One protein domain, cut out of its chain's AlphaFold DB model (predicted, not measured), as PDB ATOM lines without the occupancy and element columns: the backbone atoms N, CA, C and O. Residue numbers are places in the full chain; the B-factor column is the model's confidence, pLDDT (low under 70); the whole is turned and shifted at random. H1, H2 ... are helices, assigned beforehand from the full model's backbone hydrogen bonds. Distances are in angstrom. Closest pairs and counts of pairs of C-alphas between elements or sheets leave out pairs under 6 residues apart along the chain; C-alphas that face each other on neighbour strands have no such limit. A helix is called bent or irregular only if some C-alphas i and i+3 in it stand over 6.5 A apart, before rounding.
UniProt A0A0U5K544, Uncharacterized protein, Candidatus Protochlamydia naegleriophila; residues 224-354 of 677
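Overview. This is residues 224 to 354 of the 677 residues of an uncharacterized protein of Candidatus Protochlamydia naegleriophila (UniProt A0A0U5K544). An elongated run of helices in two lobes: H1 to H5 cluster at one end, and H6 to H9 fold back and forth in a row of hairpins toward the other. The lobes meet thinly, where H5 comes to H7. The printed part has 131 residues with nine named helices, H1 to H9 in order, and no named strand, all helix in class. It is compact, with a radius of gyration of the C-alphas of 16.1 A, and spans 52 by 27 by 25 A.

Along the chain. H1, residues 224 to 231, begins at C-alpha 224 (146.416, 174.877, 179.112). H2 is residues 236 to 247, H3 251 to 264, 19.9 A long, H4 269 to 275, H5 279 to 286 and H6 292 to 301. H7, residues 308 to 321, 18.2 A, is only just irregular: C-alphas 314 and 317 are 7.0 A apart. H8 is residues 325 to 335, and H9, 338 to 352, 20.7 A, ends at C-alpha 352 (155.341, 216.323, 191.229).

Arrangement. H1 touches H3 at a steep tilt of 55 degrees, closest at the C-alphas of Ala 228 and Ile 257, 4.7 A. H2 and H3 form a hairpin, closest at Lys 247 and Tyr 254, C-alphas 5.4 A apart. H4 and H5 form another, at a shallow tilt of 14 degrees, with the C-alphas of Ile 273 and Lys 282 closest, 5.7 A. H5, the hub, touches H2, H3, H4 and H7; residues 310 to 314 of H7 only just touch it, with 3 pairs of C-alphas within 8 A. H6 and H7 form a hairpin, closest at the C-alphas of Met 296 and Ile 315, 6.5 A. H7, H8 and H9 make an up and down bundle, each running against the one before. Every O i to N i+4 pair is within hydrogen-bond range in H1, H3, H4, H5, H6, H8 and H9; H2 has 7 of 8 and H7 8 of 10.

Size, cuts and confidence. The C-alphas farthest apart, Ser 238 and Tyr 354, are 52.6 A apart. The printed part has no cut and no long link. Mean pLDDT of the printed part is 75.8, with residues 264 to 271 and 344 to 354 among those under 70.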
ATOM      1  N   GLN A 224     145.660 174.322 177.981       65.25
ATOM      2  CA  GLN A 224     146.416 174.877 179.112       65.25
ATOM      3  C   GLN A 224     145.515 175.154 180.330       65.25
ATOM      4  O   GLN A 224     145.888 174.851 181.466       65.25
ATOM      5  N   SER A 225     144.297 175.658 180.100       66.19
ATOM      6  CA  SER A 225     143.293 175.915 181.146       66.19
ATOM      7  C   SER A 225     142.808 174.628 181.826       66.19
ATOM      8  O   SER A 225     142.619 174.577 183.047       66.19
ATOM      9  N   GLU A 226     142.661 173.548 181.061       71.25
ATOM     10  CA  GLU A 226     142.298 172.246 181.611       71.25
ATOM     11  C   GLU A 226     143.431 171.638 182.453       71.25
ATOM     12  O   GLU A 226     143.182 171.184 183.573       71.25
ATOM     13  N   ILE A 227     144.680 171.674 181.976       75.69
ATOM     14  CA  ILE A 227     145.839 171.172 182.737       75.69
ATOM     15  C   ILE A 227     146.014 171.966 184.036       75.69
ATOM     16  O   ILE A 227     146.173 171.376 185.105       75.69
ATOM     17  N   ALA A 228     145.895 173.291 183.967       74.06
ATOM     18  CA  ALA A 228     145.889 174.182 185.120       74.06
ATOM     19  C   ALA A 228     144.836 173.790 186.173       74.06
ATOM     20  O   ALA A 228     145.123 173.780 187.372       74.06
ATOM     21  N   ARG A 229     143.633 173.382 185.749       72.19
ATOM     22  CA  ARG A 229     142.579 172.906 186.660       72.19
ATOM     23  C   ARG A 229     142.988 171.645 187.416       72.19
ATOM     24  O   ARG A 229     142.676 171.508 188.597       72.19
ATOM     25  N   VAL A 230     143.683 170.731 186.746       83.06
ATOM     26  CA  VAL A 230     144.148 169.473 187.343       83.06
ATOM     27  C   VAL A 230     145.271 169.700 188.357       83.06
ATOM     28  O   VAL A 230     145.552 168.823 189.165       83.06
ATOM     29  N   MET A 231     145.888 170.883 188.383       83.44
ATOM     30  CA  MET A 231     146.927 171.196 189.366       83.44
ATOM     31  C   MET A 231     146.366 171.498 190.752       83.44
ATOM     32  O   MET A 231     147.022 171.237 191.757       83.44
ATOM     33  N   ILE A 232     145.144 172.030 190.815       78.62
ATOM     34  CA  ILE A 232     144.506 172.515 192.047       78.62
ATOM     35  C   ILE A 232     144.475 171.462 193.171       78.62
ATOM     36  O   ILE A 232     144.755 171.834 194.314       78.62
ATOM     37  N   PRO A 233     144.169 170.171 192.909       81.56
ATOM     38  CA  PRO A 233     144.103 169.157 193.957       81.56
ATOM     39  C   PRO A 233     145.450 168.779 194.574       81.56
ATOM     40  O   PRO A 233     145.450 168.134 195.623       81.56
ATOM     41  N   PHE A 234     146.586 169.122 193.957       85.12
ATOM     42  CA  PHE A 234     147.889 168.772 194.515       85.12
ATOM     43  C   PHE A 234     148.158 169.510 195.830       85.12
ATOM     44  O   PHE A 234     147.958 170.718 195.961       85.12
ATOM     45  N   GLU A 235     148.677 168.775 196.804       84.69
ATOM     46  CA  GLU A 235     149.324 169.345 197.977       84.69
ATOM     47  C   GLU A 235     150.637 170.022 197.558       84.69
ATOM     48  O   GLU A 235     151.275 169.600 196.591       84.69
ATOM     49  N   VAL A 236     151.060 171.037 198.318       85.50
ATOM     50  CA  VAL A 236     152.217 171.899 197.990       85.50
ATOM     51  C   VAL A 236     153.457 171.099 197.600       85.50
ATOM     52  O   VAL A 236     154.071 171.379 196.580       85.50
ATOM     53  N   GLU A 237     153.792 170.059 198.367       88.00
ATOM     54  CA  GLU A 237     154.988 169.231 198.152       88.00
ATOM     55  C   GLU A 237     154.963 168.475 196.812       88.00
ATOM     56  O   GLU A 237     156.001 168.260 196.187       88.00
ATOM     57  N   SER A 238     153.778 168.055 196.363       89.62
ATOM     58  CA  SER A 238     153.599 167.352 195.088       89.62
ATOM     59  C   SER A 238     153.512 168.335 193.926       89.62
ATOM     60  O   SER A 238     154.091 168.082 192.870       89.62
ATOM     61  N   PHE A 239     152.834 169.468 194.136       91.69
ATOM     62  CA  PHE A 239     152.773 170.560 193.171       91.69
ATOM     63  C   PHE A 239     154.170 171.108 192.871       91.69
ATOM     64  O   PHE A 239     154.526 171.251 191.708       91.69
ATOM     65  N   GLU A 240     154.990 171.325 193.899       91.56
ATOM     66  CA  GLU A 240     156.359 171.823 193.767       91.56
ATOM     67  C   GLU A 240     157.209 170.920 192.866       91.56
ATOM     68  O   GLU A 240     157.835 171.404 191.928       91.56
ATOM     69  N   LYS A 241     157.145 169.594 193.048       91.44
ATOM     70  CA  LYS A 241     157.849 168.637 192.174       91.44
ATOM     71  C   LYS A 241     157.439 168.763 190.705       91.44
ATOM     72  O   LYS A 241     158.292 168.709 189.818       91.44
ATOM     73  N   ILE A 242     156.142 168.928 190.448       89.75
ATOM     74  CA  ILE A 242     155.598 169.073 189.093       89.75
ATOM     75  C   ILE A 242     156.014 170.418 188.498       89.75
ATOM     76  O   ILE A 242     156.504 170.461 187.371       89.75
ATOM     77  N   ALA A 243     155.874 171.496 189.268       89.69
ATOM     78  CA  ALA A 243     156.228 172.846 188.864       89.69
ATOM     79  C   ALA A 243     157.721 172.949 188.525       89.69
ATOM     80  O   ALA A 243     158.060 173.424 187.445       89.69
ATOM     81  N   SER A 244     158.618 172.410 189.358       88.19
ATOM     82  CA  SER A 244     160.054 172.394 189.061       88.19
ATOM     83  C   SER A 244     160.383 171.563 187.810       88.19
ATOM     84  O   SER A 244     161.222 171.971 187.006       88.19
ATOM     85  N   SER A 245     159.703 170.428 187.591       85.69
ATOM     86  CA  SER A 245     159.872 169.631 186.365       85.69
ATOM     87  C   SER A 245     159.386 170.376 185.118       85.69
ATOM     88  O   SER A 245     160.019 170.292 184.066       85.69
ATOM     89  N   LEU A 246     158.273 171.107 185.216       84.31
ATOM     90  CA  LEU A 246     157.704 171.868 184.104       84.31
ATOM     91  C   LEU A 246     158.503 173.124 183.792       84.31
ATOM     92  O   LEU A 246     158.744 173.393 182.620       84.31
ATOM     93  N   LYS A 247     159.011 173.825 184.809       85.19
ATOM     94  CA  LYS A 247     159.872 175.002 184.636       85.19
ATOM     95  C   LYS A 247     161.069 174.717 183.726       85.19
ATOM     96  O   LYS A 247     161.468 175.575 182.949       85.19
ATOM     97  N   ALA A 248     161.614 173.499 183.791       80.62
ATOM     98  CA  ALA A 248     162.740 173.065 182.964       80.62
ATOM     99  C   ALA A 248     162.359 172.662 181.524       80.62
ATOM    100  O   ALA A 248     163.242 172.581 180.673       80.62
ATOM    101  N   ARG A 249     161.082 172.362 181.253       78.19
ATOM    102  CA  ARG A 249     160.625 171.733 179.997       78.19
ATOM    103  C   ARG A 249     159.692 172.614 179.169       78.19
ATOM    104  O   ARG A 249     159.790 172.606 177.948       78.19
ATOM    105  N   ASN A 250     158.784 173.340 179.816       80.19
ATOM    106  CA  ASN A 250     157.795 174.207 179.186       80.19
ATOM    107  C   ASN A 250     157.475 175.392 180.116       80.19
ATOM    108  O   ASN A 250     156.705 175.263 181.069       80.19
ATOM    109  N   HIS A 251     158.095 176.539 179.833       80.38
ATOM    110  CA  HIS A 251     157.981 177.740 180.658       80.38
ATOM    111  C   HIS A 251     156.575 178.357 180.628       80.38
ATOM    112  O   HIS A 251     156.068 178.775 181.662       80.38
ATOM    113  N   GLU A 252     155.912 178.342 179.472       78.69
ATOM    114  CA  GLU A 252     154.565 178.894 179.320       78.69
ATOM    115  C   GLU A 252     153.540 178.085 180.125       78.69
ATOM    116  O   GLU A 252     152.766 178.644 180.902       78.69
ATOM    117  N   LEU A 253     153.576 176.752 180.020       79.44
ATOM    118  CA  LEU A 253     152.708 175.887 180.820       79.44
ATOM    119  C   LEU A 253     153.008 176.031 182.319       79.44
ATOM    120  O   LEU A 253     152.079 176.019 183.123       79.44
ATOM    121  N   TYR A 254     154.283 176.199 182.688       86.56
ATOM    122  CA  TYR A 254     154.696 176.488 184.061       86.56
ATOM    123  C   TYR A 254     154.019 177.754 184.612       86.56
ATOM    124  O   TYR A 254     153.400 177.689 185.672       86.56
ATOM    125  N   GLU A 255     154.072 178.881 183.900       82.38
ATOM    126  CA  GLU A 255     153.440 180.125 184.363       82.38
ATOM    127  C   GLU A 255     151.928 179.954 184.565       82.38
ATOM    128  O   GLU A 255     151.388 180.325 185.612       82.38
ATOM    129  N   HIS A 256     151.251 179.299 183.618       82.25
ATOM    130  CA  HIS A 256     149.810 179.052 183.694       82.25
ATOM    131  C   HIS A 256     149.418 178.188 184.896       82.25
ATOM    132  O   HIS A 256     148.440 178.493 185.589       82.25
ATOM    133  N   ILE A 257     150.171 177.120 185.185       85.38
ATOM    134  CA  ILE A 257     149.864 176.267 186.336       85.38
ATOM    135  C   ILE A 257     150.132 176.967 187.665       85.38
ATOM    136  O   ILE A 257     149.351 176.788 188.600       85.38
ATOM    137  N   VAL A 258     151.189 177.782 187.758       88.06
ATOM    138  CA  VAL A 258     151.507 178.548 188.969       88.06
ATOM    139  C   VAL A 258     150.421 179.579 189.230       88.06
ATOM    140  O   VAL A 258     149.903 179.649 190.346       88.06
ATOM    141  N   GLN A 259     149.992 180.301 188.195       84.62
ATOM    142  CA  GLN A 259     148.896 181.256 188.295       84.62
ATOM    143  C   GLN A 259     147.591 180.584 188.727       84.62
ATOM    144  O   GLN A 259     146.908 181.078 189.628       84.62
ATOM    145  N   ALA A 260     147.220 179.467 188.101       80.50
ATOM    146  CA  ALA A 260     145.981 178.768 188.416       80.50
ATOM    147  C   ALA A 260     145.990 178.178 189.827       80.50
ATOM    148  O   ALA A 260     144.998 178.306 190.547       80.50
ATOM    149  N   TYR A 261     147.117 177.597 190.240       83.19
ATOM    150  CA  TYR A 261     147.303 177.084 191.589       83.19
ATOM    151  C   TYR A 261     147.218 178.220 192.616       83.19
ATOM    152  O   TYR A 261     146.400 178.164 193.533       83.19
ATOM    153  N   ALA A 262     147.967 179.308 192.422       79.50
ATOM    154  CA  ALA A 262     147.947 180.460 193.318       79.50
ATOM    155  C   ALA A 262     146.558 181.118 193.404       79.50
ATOM    156  O   ALA A 262     146.109 181.470 194.492       79.50
ATOM    157  N   LYS A 263     145.837 181.233 192.281       71.56
ATOM    158  CA  LYS A 263     144.476 181.787 192.239       71.56
ATOM    159  C   LYS A 263     143.459 180.881 192.932       71.56
ATOM    160  O   LYS A 263     142.619 181.373 193.684       71.56
ATOM    161  N   ALA A 264     143.530 179.569 192.703       66.56
ATOM    162  CA  ALA A 264     142.657 178.602 193.366       66.56
ATOM    163  C   ALA A 264     142.866 178.592 194.887       66.56
ATOM    164  O   ALA A 264     141.913 178.405 195.641       66.56
ATOM    165  N   HIS A 265     144.095 178.871 195.319       68.50
ATOM    166  CA  HIS A 265     144.503 178.899 196.718       68.50
ATOM    167  C   HIS A 265     144.686 180.318 197.279       68.50
ATOM    168  O   HIS A 265     145.314 180.489 198.316       68.50
ATOM    169  N   GLN A 266     144.116 181.351 196.648       62.78
ATOM    170  CA  GLN A 266     144.383 182.760 196.995       62.78
ATOM    171  C   GLN A 266     144.107 183.128 198.467       62.78
ATOM    172  O   GLN A 266     144.659 184.102 198.973       62.78
ATOM    173  N   TYR A 267     143.249 182.370 199.156       53.00
ATOM    174  CA  TYR A 267     142.881 182.601 200.556       53.00
ATOM    175  C   TYR A 267     143.809 181.907 201.568       53.00
ATOM    176  O   TYR A 267     143.854 182.337 202.716       53.00
ATOM    177  N   CYS A 268     144.569 180.892 201.141       57.44
ATOM    178  CA  CYS A 268     145.601 180.201 201.928       57.44
ATOM    179  C   CYS A 268     147.005 180.367 201.339       57.44
ATOM    180  O   CYS A 268     147.933 179.682 201.763       57.44
ATOM    181  N   LEU A 269     147.168 181.247 200.350       67.06
ATOM    182  CA  LEU A 269     148.395 181.342 199.570       67.06
ATOM    183  C   LEU A 269     149.608 181.625 200.463       67.06
ATOM    184  O   LEU A 269     150.653 181.027 200.243       67.06
ATOM    185  N   ASP A 270     149.441 182.428 201.518       63.94
ATOM    186  CA  ASP A 270     150.483 182.716 202.510       63.94
ATOM    187  C   ASP A 270     150.987 181.441 203.227       63.94
ATOM    188  O   ASP A 270     152.195 181.214 203.335       63.94
ATOM    189  N   ASP A 271     150.077 180.550 203.641       62.72
ATOM    190  CA  ASP A 271     150.426 179.271 204.278       62.72
ATOM    191  C   ASP A 271     151.124 178.320 203.295       62.72
ATOM    192  O   ASP A 271     152.038 177.579 203.673       62.72
ATOM    193  N   LEU A 272     150.701 178.323 202.026       72.50
ATOM    194  CA  LEU A 272     151.326 177.500 200.991       72.50
ATOM    195  C   LEU A 272     152.723 178.015 200.655       72.50
ATOM    196  O   LEU A 272     153.654 177.217 200.607       72.50
ATOM    197  N   ILE A 273     152.884 179.334 200.506       78.50
ATOM    198  CA  ILE A 273     154.170 179.999 200.269       78.50
ATOM    199  C   ILE A 273     155.167 179.586 201.355       78.50
ATOM    200  O   ILE A 273     156.277 179.191 201.017       78.50
ATOM    201  N   HIS A 274     154.781 179.563 202.636       76.88
ATOM    202  CA  HIS A 274     155.668 179.098 203.712       76.88
ATOM    203  C   HIS A 274     156.123 177.637 203.575       76.88
ATOM    204  O   HIS A 274     157.213 177.295 204.039       76.88
ATOM    205  N   ARG A 275     155.308 176.773 202.961       77.69
ATOM    206  CA  ARG A 275     155.599 175.341 202.789       77.69
ATOM    207  C   ARG A 275     156.405 175.025 201.530       77.69
ATOM    208  O   ARG A 275     157.003 173.954 201.488       77.69
ATOM    209  N   VAL A 276     156.436 175.925 200.547       86.00
ATOM    210  CA  VAL A 276     157.249 175.765 199.331       86.00
ATOM    211  C   VAL A 276     158.734 175.853 199.684       86.00
ATOM    212  O   VAL A 276     159.179 176.819 200.318       86.00
ATOM    213  N   THR A 277     159.522 174.866 199.257       86.06
ATOM    214  CA  THR A 277     160.976 174.864 199.481       86.06
ATOM    215  C   THR A 277     161.760 175.500 198.330       86.06
ATOM    216  O   THR A 277     162.775 176.155 198.571       86.06
ATOM    217  N   ASP A 278     161.251 175.401 197.104       87.31
ATOM    218  CA  ASP A 278     161.806 175.976 195.882       87.31
ATOM    219  C   ASP A 278     161.609 177.499 195.849       87.31
ATOM    220  O   ASP A 278     160.508 178.015 195.648       87.31
ATOM    221  N   MET A 279     162.692 178.249 196.078       85.38
ATOM    222  CA  MET A 279     162.639 179.711 196.174       85.38
ATOM    223  C   MET A 279     162.152 180.393 194.885       85.38
ATOM    224  O   MET A 279     161.309 181.281 194.990       85.38
ATOM    225  N   PRO A 280     162.609 180.009 193.678       86.81
ATOM    226  CA  PRO A 280     162.011 180.474 192.430       86.81
ATOM    227  C   PRO A 280     160.488 180.300 192.371       86.81
ATOM    228  O   PRO A 280     159.788 181.277 192.126       86.81
ATOM    229  N   LEU A 281     159.964 179.101 192.651       88.94
ATOM    230  CA  LEU A 281     158.517 178.861 192.668       88.94
ATOM    231  C   LEU A 281     157.804 179.721 193.715       88.94
ATOM    232  O   LEU A 281     156.734 180.264 193.453       88.94
ATOM    233  N   LYS A 282     158.413 179.884 194.895       89.12
ATOM    234  CA  LYS A 282     157.891 180.735 195.967       89.12
ATOM    235  C   LYS A 282     157.696 182.176 195.491       89.12
ATOM    236  O   LYS A 282     156.638 182.756 195.728       89.12
ATOM    237  N   TRP A 283     158.681 182.739 194.791       88.56
ATOM    238  CA  TRP A 283     158.583 184.082 194.217       88.56
ATOM    239  C   TRP A 283     157.504 184.193 193.145       88.56
ATOM    240  O   TRP A 283     156.737 185.158 193.152       88.56
ATOM    241  N   ASP A 284     157.416 183.191 192.274       88.38
ATOM    242  CA  ASP A 284     156.434 183.155 191.192       88.38
ATOM    243  C   ASP A 284     155.004 183.054 191.773       88.38
ATOM    244  O   ASP A 284     154.091 183.740 191.322       88.38
ATOM    245  N   MET A 285     154.809 182.312 192.872       85.88
ATOM    246  CA  MET A 285     153.537 182.277 193.610       85.88
ATOM    247  C   MET A 285     153.201 183.613 194.293       85.88
ATOM    248  O   MET A 285     152.052 184.058 194.227       85.88
ATOM    249  N   ILE A 286     154.181 184.283 194.917       84.25
ATOM    250  CA  ILE A 286     153.991 185.605 195.548       84.25
ATOM    251  C   ILE A 286     153.528 186.638 194.517       84.25
ATOM    252  O   ILE A 286     152.663 187.462 194.821       84.25
ATOM    253  N   ALA A 287     154.040 186.580 193.284       85.06
ATOM    254  CA  ALA A 287     153.654 187.493 192.210       85.06
ATOM    255  C   ALA A 287     152.144 187.474 191.898       85.06
ATOM    256  O   ALA A 287     151.608 188.459 191.388       85.06
ATOM    257  N   HIS A 288     151.437 186.399 192.259       81.38
ATOM    258  CA  HIS A 288     149.995 186.260 192.062       81.38
ATOM    259  C   HIS A 288     149.139 186.672 193.269       81.38
ATOM    260  O   HIS A 288     147.912 186.679 193.157       81.38
ATOM    261  N   ILE A 289     149.731 187.086 194.398       73.44
ATOM    262  CA  ILE A 289     148.971 187.622 195.541       73.44
ATOM    263  C   ILE A 289     148.210 188.881 195.094       73.44
ATOM    264  O   ILE A 289     148.839 189.809 194.607       73.44
ATOM    265  N   PRO A 290     146.886 189.016 195.251       61.50
ATOM    266  CA  PRO A 290     146.165 190.172 194.699       61.50
ATOM    267  C   PRO A 290     146.593 191.539 195.266       61.50
ATOM    268  O   PRO A 290     146.562 192.542 194.557       61.50
ATOM    269  N   SER A 291     147.005 191.593 196.536       73.25
ATOM    270  CA  SER A 291     147.442 192.831 197.190       73.25
ATOM    271  C   SER A 291     148.921 193.111 196.928       73.25
ATOM    272  O   SER A 291     149.792 192.351 197.349       73.25
ATOM    273  N   LEU A 292     149.194 194.245 196.282       73.12
ATOM    274  CA  LEU A 292     150.548 194.707 195.987       73.12
ATOM    275  C   LEU A 292     151.368 194.987 197.255       73.12
ATOM    276  O   LEU A 292     152.544 194.637 197.304       73.12
ATOM    277  N   ASP A 293     150.745 195.533 198.300       66.62
ATOM    278  CA  ASP A 293     151.422 195.779 199.578       66.62
ATOM    279  C   ASP A 293     151.850 194.470 200.250       66.62
ATOM    280  O   ASP A 293     152.957 194.377 200.776       66.62
ATOM    281  N   ILE A 294     151.019 193.425 200.160       62.78
ATOM    282  CA  ILE A 294     151.369 192.090 200.665       62.78
ATOM    283  C   ILE A 294     152.517 191.486 199.844       62.78
ATOM    284  O   ILE A 294     153.447 190.936 200.434       62.78
ATOM    285  N   ARG A 295     152.531 191.644 198.508       78.00
ATOM    286  CA  ARG A 295     153.686 191.226 197.681       78.00
ATOM    287  C   ARG A 295     154.966 191.910 198.139       78.00
ATOM    288  O   ARG A 295     155.967 191.247 198.375       78.00
ATOM    289  N   MET A 296     154.934 193.233 198.284       74.62
ATOM    290  CA  MET A 296     156.100 194.012 198.700       74.62
ATOM    291  C   MET A 296     156.626 193.563 200.066       74.62
ATOM    292  O   MET A 296     157.837 193.461 200.230       74.62
ATOM    293  N   LEU A 297     155.739 193.255 201.017       69.88
ATOM    294  CA  LEU A 297     156.122 192.707 202.321       69.88
ATOM    295  C   LEU A 297     156.835 191.359 202.185       69.88
ATOM    296  O   LEU A 297     157.927 191.203 202.723       69.88
ATOM    297  N   TRP A 298     156.290 190.426 201.402       75.31
ATOM    298  CA  TRP A 298     156.933 189.132 201.149       75.31
ATOM    299  C   TRP A 298     158.330 189.270 200.526       75.31
ATOM    300  O   TRP A 298     159.264 188.581 200.934       75.31
ATOM    301  N   PHE A 299     158.504 190.204 199.589       77.19
ATOM    302  CA  PHE A 299     159.808 190.506 198.984       77.19
ATOM    303  C   PHE A 299     160.810 191.168 199.936       77.19
ATOM    304  O   PHE A 299     162.009 191.127 199.668       77.19
ATOM    305  N   LEU A 300     160.349 191.779 201.029       72.38
ATOM    306  CA  LEU A 300     161.213 192.325 202.079       72.38
ATOM    307  C   LEU A 300     161.524 191.305 203.182       72.38
ATOM    308  O   LEU A 300     162.567 191.416 203.816       72.38
ATOM    309  N   GLN A 301     160.625 190.347 203.423       69.88
ATOM    310  CA  GLN A 301     160.694 189.401 204.541       69.88
ATOM    311  C   GLN A 301     161.457 188.110 204.230       69.88
ATOM    312  O   GLN A 301     161.934 187.454 205.152       69.88
ATOM    313  N   LEU A 302     161.544 187.696 202.963       71.69
ATOM    314  CA  LEU A 302     162.251 186.465 202.610       71.69
ATOM    315  C   LEU A 302     163.765 186.695 202.549       71.69
ATOM    316  O   LEU A 302     164.247 187.544 201.805       71.69
ATOM    317  N   ASP A 303     164.514 185.857 203.270       60.97
ATOM    318  CA  ASP A 303     165.983 185.917 203.348       60.97
ATOM    319  C   ASP A 303     166.693 185.704 201.997       60.97
ATOM    320  O   ASP A 303     167.850 186.092 201.823       60.97
ATOM    321  N   ALA A 304     166.035 185.067 201.021       70.69
ATOM    322  CA  ALA A 304     166.624 184.874 199.699       70.69
ATOM    323  C   ALA A 304     166.427 186.111 198.820       70.69
ATOM    324  O   ALA A 304     165.372 186.731 198.812       70.69
ATOM    325  N   LYS A 305     167.417 186.429 197.986       76.38
ATOM    326  CA  LYS A 305     167.264 187.481 196.977       76.38
ATOM    327  C   LYS A 305     166.320 187.012 195.864       76.38
ATOM    328  O   LYS A 305     166.585 185.987 195.235       76.38
ATOM    329  N   ALA A 306     165.250 187.763 195.611       79.25
ATOM    330  CA  ALA A 306     164.437 187.592 194.408       79.25
ATOM    331  C   ALA A 306     165.227 187.996 193.152       79.25
ATOM    332  O   ALA A 306     166.139 188.825 193.231       79.25
ATOM    333  N   SER A 307     164.881 187.417 192.000       82.50
ATOM    334  CA  SER A 307     165.434 187.851 190.715       82.50
ATOM    335  C   SER A 307     164.915 189.239 190.340       82.50
ATOM    336  O   SER A 307     163.812 189.641 190.723       82.50
ATOM    337  N   ASP A 308     165.707 189.953 189.545       81.62
ATOM    338  CA  ASP A 308     165.349 191.265 189.006       81.62
ATOM    339  C   ASP A 308     164.032 191.213 188.212       81.62
ATOM    340  O   ASP A 308     163.173 192.077 188.382       81.62
ATOM    341  N   GLU A 309     163.830 190.144 187.436       81.75
ATOM    342  CA  GLU A 309     162.600 189.867 186.678       81.75
ATOM    343  C   GLU A 309     161.375 189.693 187.589       81.75
ATOM    344  O   GLU A 309     160.294 190.206 187.284       81.75
ATOM    345  N   ASN A 310     161.539 189.035 188.743       83.88
ATOM    346  CA  ASN A 310     160.448 188.823 189.694       83.88
ATOM    347  C   ASN A 310     160.088 190.116 190.426       83.88
ATOM    348  O   ASN A 310     158.910 190.400 190.624       83.88
ATOM    349  N   ILE A 311     161.072 190.944 190.788       83.81
ATOM    350  CA  ILE A 311     160.806 192.257 191.397       83.81
ATOM    351  C   ILE A 311     160.143 193.194 190.377       83.81
ATOM    352  O   ILE A 311     159.205 193.925 190.709       83.81
ATOM    353  N   GLU A 312     160.605 193.173 189.127       84.12
ATOM    354  CA  GLU A 312     160.035 193.987 188.060       84.12
ATOM    355  C   GLU A 312     158.561 193.639 187.806       84.12
ATOM    356  O   GLU A 312     157.706 194.533 187.817       84.12
ATOM    357  N   SER A 313     158.262 192.356 187.587       82.69
ATOM    358  CA  SER A 313     156.922 191.882 187.236       82.69
ATOM    359  C   SER A 313     155.948 191.931 188.417       82.69
ATOM    360  O   SER A 313     154.801 192.348 188.242       82.69
ATOM    361  N   ALA A 314     156.394 191.575 189.628       83.88
ATOM    362  CA  ALA A 314     155.525 191.473 190.797       83.88
ATOM    363  C   ALA A 314     155.310 192.803 191.533       83.88
ATOM    364  O   ALA A 314     154.265 192.960 192.171       83.88
ATOM    365  N   ILE A 315     156.270 193.738 191.463       83.88
ATOM    366  CA  ILE A 315     156.270 194.975 192.263       83.88
ATOM    367  C   ILE A 315     156.336 196.230 191.395       83.88
ATOM    368  O   ILE A 315     155.440 197.070 191.471       83.88
ATOM    369  N   VAL A 316     157.373 196.383 190.564       80.38
ATOM    370  CA  VAL A 316     157.637 197.663 189.878       80.38
ATOM    371  C   VAL A 316     156.546 197.989 188.858       80.38
ATOM    372  O   VAL A 316     155.980 199.083 188.902       80.38
ATOM    373  N   ARG A 317     156.206 197.051 187.962       82.06
ATOM    374  CA  ARG A 317     155.148 197.256 186.957       82.06
ATOM    375  C   ARG A 317     153.771 197.491 187.604       82.06
ATOM    376  O   ARG A 317     153.123 198.467 187.221       82.06
ATOM    377  N   PRO A 318     153.336 196.712 188.617       79.94
ATOM    378  CA  PRO A 318     152.094 196.997 189.336       79.94
ATOM    379  C   PRO A 318     152.069 198.347 190.068       79.94
ATOM    380  O   PRO A 318     151.046 199.026 190.017       79.94
ATOM    381  N   LEU A 319     153.168 198.776 190.706       76.75
ATOM    382  CA  LEU A 319     153.232 200.088 191.373       76.75
ATOM    383  C   LEU A 319     153.061 201.231 190.368       76.75
ATOM    384  O   LEU A 319     152.329 202.183 190.638       76.75
ATOM    385  N   MET A 320     153.686 201.120 189.192       75.06
ATOM    386  CA  MET A 320     153.492 202.083 188.105       75.06
ATOM    387  C   MET A 320     152.044 202.086 187.604       75.06
ATOM    388  O   MET A 320     151.474 203.157 187.414       75.06
ATOM    389  N   ALA A 321     151.426 200.911 187.441       70.12
ATOM    390  CA  ALA A 321     150.028 200.800 187.024       70.12
ATOM    391  C   ALA A 321     149.046 201.412 188.045       70.12
ATOM    392  O   ALA A 321     148.008 201.940 187.655       70.12
ATOM    393  N   GLN A 322     149.381 201.391 189.340       70.19
ATOM    394  CA  GLN A 322     148.593 202.007 190.418       70.19
ATOM    395  C   GLN A 322     148.917 203.493 190.665       70.19
ATOM    396  O   GLN A 322     148.369 204.089 191.589       70.19
ATOM    397  N   GLY A 323     149.817 204.101 189.887       62.28
ATOM    398  CA  GLY A 323     150.213 205.500 190.067       62.28
ATOM    399  C   GLY A 323     151.156 205.767 191.249       62.28
ATOM    400  O   GLY A 323     151.413 206.923 191.582       62.28
ATOM    401  N   ARG A 324     151.716 204.727 191.884       73.25
ATOM    402  CA  ARG A 324     152.644 204.819 193.030       73.25
ATOM    403  C   ARG A 324     154.096 204.962 192.562       73.25
ATOM    404  O   ARG A 324     154.959 204.131 192.848       73.25
ATOM    405  N   PHE A 325     154.370 206.013 191.793       74.31
ATOM    406  CA  PHE A 325     155.622 206.154 191.039       74.31
ATOM    407  C   PHE A 325     156.879 206.330 191.907       74.31
ATOM    408  O   PHE A 325     157.942 205.832 191.543       74.31
ATOM    409  N   GLU A 326     156.780 206.979 193.070       74.25
ATOM    410  CA  GLU A 326     157.923 207.131 193.987       74.25
ATOM    411  C   GLU A 326     158.377 205.793 194.575       74.25
ATOM    412  O   GLU A 326     159.572 205.505 194.681       74.25
ATOM    413  N   GLU A 327     157.420 204.941 194.931       76.69
ATOM    414  CA  GLU A 327     157.688 203.599 195.432       76.69
ATOM    415  C   GLU A 327     158.198 202.694 194.310       76.69
ATOM    416  O   GLU A 327     159.177 201.970 194.510       76.69
ATOM    417  N   ALA A 328     157.614 202.800 193.109       78.12
ATOM    418  CA  ALA A 328     158.113 202.113 191.922       78.12
ATOM    419  C   ALA A 328     159.577 202.481 191.642       78.12
ATOM    420  O   ALA A 328     160.389 201.602 191.366       78.12
ATOM    421  N   LEU A 329     159.946 203.760 191.787       77.81
ATOM    422  CA  LEU A 329     161.317 204.236 191.617       77.81
ATOM    423  C   LEU A 329     162.265 203.677 192.688       77.81
ATOM    424  O   LEU A 329     163.392 203.298 192.366       77.81
ATOM    425  N   LYS A 330     161.830 203.600 193.953       83.62
ATOM    426  CA  LYS A 330     162.619 202.980 195.035       83.62
ATOM    427  C   LYS A 330     162.919 201.511 194.727       83.62
ATOM    428  O   LYS A 330     164.065 201.085 194.869       83.62
ATOM    429  N   TRP A 331     161.927 200.755 194.266       82.44
ATOM    430  CA  TRP A 331     162.106 199.350 193.893       82.44
ATOM    431  C   TRP A 331     162.908 199.178 192.598       82.44
ATOM    432  O   TRP A 331     163.827 198.364 192.570       82.44
ATOM    433  N   ALA A 332     162.682 200.001 191.572       80.94
ATOM    434  CA  ALA A 332     163.476 199.986 190.339       80.94
ATOM    435  C   ALA A 332     164.968 200.268 190.601       80.94
ATOM    436  O   ALA A 332     165.838 199.634 190.007       80.94
ATOM    437  N   LYS A 333     165.284 201.169 191.546       80.12
ATOM    438  CA  LYS A 333     166.665 201.421 191.996       80.12
ATOM    439  C   LYS A 333     167.295 200.209 192.684       80.12
ATOM    440  O   LYS A 333     168.487 199.991 192.504       80.12
ATOM    441  N   LYS A 334     166.518 199.413 193.434       78.06
ATOM    442  CA  LYS A 334     167.001 198.157 194.042       78.06
ATOM    443  C   LYS A 334     167.336 197.091 192.995       78.06
ATOM    444  O   LYS A 334     168.276 196.334 193.210       78.06
ATOM    445  N   VAL A 335     166.597 197.065 191.886       75.94
ATOM    446  CA  VAL A 335     166.810 196.159 190.740       75.94
ATOM    447  C   VAL A 335     167.997 196.600 189.868       75.94
ATOM    448  O   VAL A 335     168.591 195.805 189.156       75.94
ATOM    449  N   GLY A 336     168.380 197.882 189.899       68.88
ATOM    450  CA  GLY A 336     169.535 198.392 189.147       68.88
ATOM    451  C   GLY A 336     169.323 198.516 187.630       68.88
ATOM    452  O   GLY A 336     170.254 198.870 186.906       68.88
ATOM    453  N   ASN A 337     168.107 198.287 187.130       74.88
ATOM    454  CA  ASN A 337     167.773 198.406 185.711       74.88
ATOM    455  C   ASN A 337     167.517 199.878 185.320       74.88
ATOM    456  O   ASN A 337     166.507 200.480 185.693       74.88
ATOM    457  N   GLN A 338     168.430 200.460 184.533       73.31
ATOM    458  CA  GLN A 338     168.392 201.878 184.150       73.31
ATOM    459  C   GLN A 338     167.152 202.276 183.335       73.31
ATOM    460  O   GLN A 338     166.663 203.391 183.506       73.31
ATOM    461  N   GLN A 339     166.610 201.389 182.493       72.19
ATOM    462  CA  GLN A 339     165.424 201.702 181.687       72.19
ATOM    463  C   GLN A 339     164.169 201.831 182.560       72.19
ATOM    464  O   GLN A 339     163.410 202.787 182.401       72.19
ATOM    465  N   LEU A 340     163.993 200.937 183.538       69.69
ATOM    466  CA  LEU A 340     162.901 201.014 184.521       69.69
ATOM    467  C   LEU A 340     163.025 202.236 185.427       69.69
ATOM    468  O   LEU A 340     162.028 202.898 185.706       69.69
ATOM    469  N   ILE A 341     164.246 202.567 185.854       73.88
ATOM    470  CA  ILE A 341     164.517 203.764 186.659       73.88
ATOM    471  C   ILE A 341     164.133 205.026 185.878       73.88
ATOM    472  O   ILE A 341     163.476 205.902 186.436       73.88
ATOM    473  N   MET A 342     164.492 205.112 184.592       71.19
ATOM    474  CA  MET A 342     164.108 206.236 183.733       71.19
ATOM    475  C   MET A 342     162.591 206.328 183.542       71.19
ATOM    476  O   MET A 342     162.036 207.423 183.627       71.19
ATOM    477  N   HIS A 343     161.911 205.197 183.338       70.62
ATOM    478  CA  HIS A 343     160.457 205.156 183.166       70.62
ATOM    479  C   HIS A 343     159.706 205.581 184.439       70.62
ATOM    480  O   HIS A 343     158.811 206.426 184.380       70.62
ATOM    481  N   ALA A 344     160.104 205.054 185.602       66.69
ATOM    482  CA  ALA A 344     159.500 205.397 186.888       66.69
ATOM    483  C   ALA A 344     159.798 206.851 187.303       66.69
ATOM    484  O   ALA A 344     158.912 207.545 187.800       66.69
ATOM    485  N   ALA A 345     161.019 207.343 187.055       66.81
ATOM    486  CA  ALA A 345     161.403 208.724 187.356       66.81
ATOM    487  C   ALA A 345     160.694 209.744 186.451       66.81
ATOM    488  O   ALA A 345     160.275 210.797 186.931       66.81
ATOM    489  N   GLY A 346     160.524 209.437 185.161       66.19
ATOM    490  CA  GLY A 346     159.778 210.290 184.232       66.19
ATOM    491  C   GLY A 346     158.309 210.452 184.634       66.19
ATOM    492  O   GLY A 346     157.779 211.560 184.585       66.19
ATOM    493  N   ALA A 347     157.676 209.371 185.100       60.81
ATOM    494  CA  ALA A 347     156.294 209.392 185.574       60.81
ATOM    495  C   ALA A 347     156.130 210.124 186.922       60.81
ATOM    496  O   ALA A 347     155.192 210.902 187.078       60.81
ATOM    497  N   ALA A 348     157.062 209.949 187.866       55.44
ATOM    498  CA  ALA A 348     157.040 210.649 189.155       55.44
ATOM    499  C   ALA A 348     157.185 212.177 188.998       55.44
ATOM    500  O   ALA A 348     156.439 212.942 189.608       55.44
ATOM    501  N   SER A 349     158.085 212.632 188.119       54.44
ATOM    502  CA  SER A 349     158.298 214.064 187.851       54.44
ATOM    503  C   SER A 349     157.100 214.745 187.182       54.44
ATOM    504  O   SER A 349     156.864 215.930 187.407       54.44
ATOM    505  N   ALA A 350     156.312 214.014 186.385       52.25
ATOM    506  CA  ALA A 350     155.095 214.546 185.768       52.25
ATOM    507  C   ALA A 350     153.968 214.800 186.791       52.25
ATOM    508  O   ALA A 350     153.138 215.681 186.575       52.25
ATOM    509  N   VAL A 351     153.956 214.064 187.909       47.59
ATOM    510  CA  VAL A 351     152.979 214.219 189.003       47.59
ATOM    511  C   VAL A 351     153.442 215.262 190.031       47.59
ATOM    512  O   VAL A 351     152.629 216.047 190.519       47.59
ATOM    513  N   GLY A 352     154.752 215.346 190.300       38.50
ATOM    514  CA  GLY A 352     155.341 216.323 191.229       38.50
ATOM    515  C   GLY A 352     155.129 217.791 190.833       38.50
ATOM    516  O   GLY A 352     154.995 218.645 191.705       38.50
ATOM    517  N   GLY A 353     154.979 218.086 189.536       34.69
ATOM    518  CA  GLY A 353     154.712 219.444 189.041       34.69
ATOM    519  C   GLY A 353     153.348 220.038 189.428       34.69
ATOM    520  O   GLY A 353     153.132 221.227 189.219       34.69
ATOM    521  N   TYR A 354     152.428 219.244 189.993       29.39
ATOM    522  CA  TYR A 354     151.107 219.714 190.441       29.39
ATOM    523  C   TYR A 354     150.991 219.917 191.965       29.39
ATOM    524  O   TYR A 354     150.040 220.557 192.412       29.39
TER     525      TYR A 354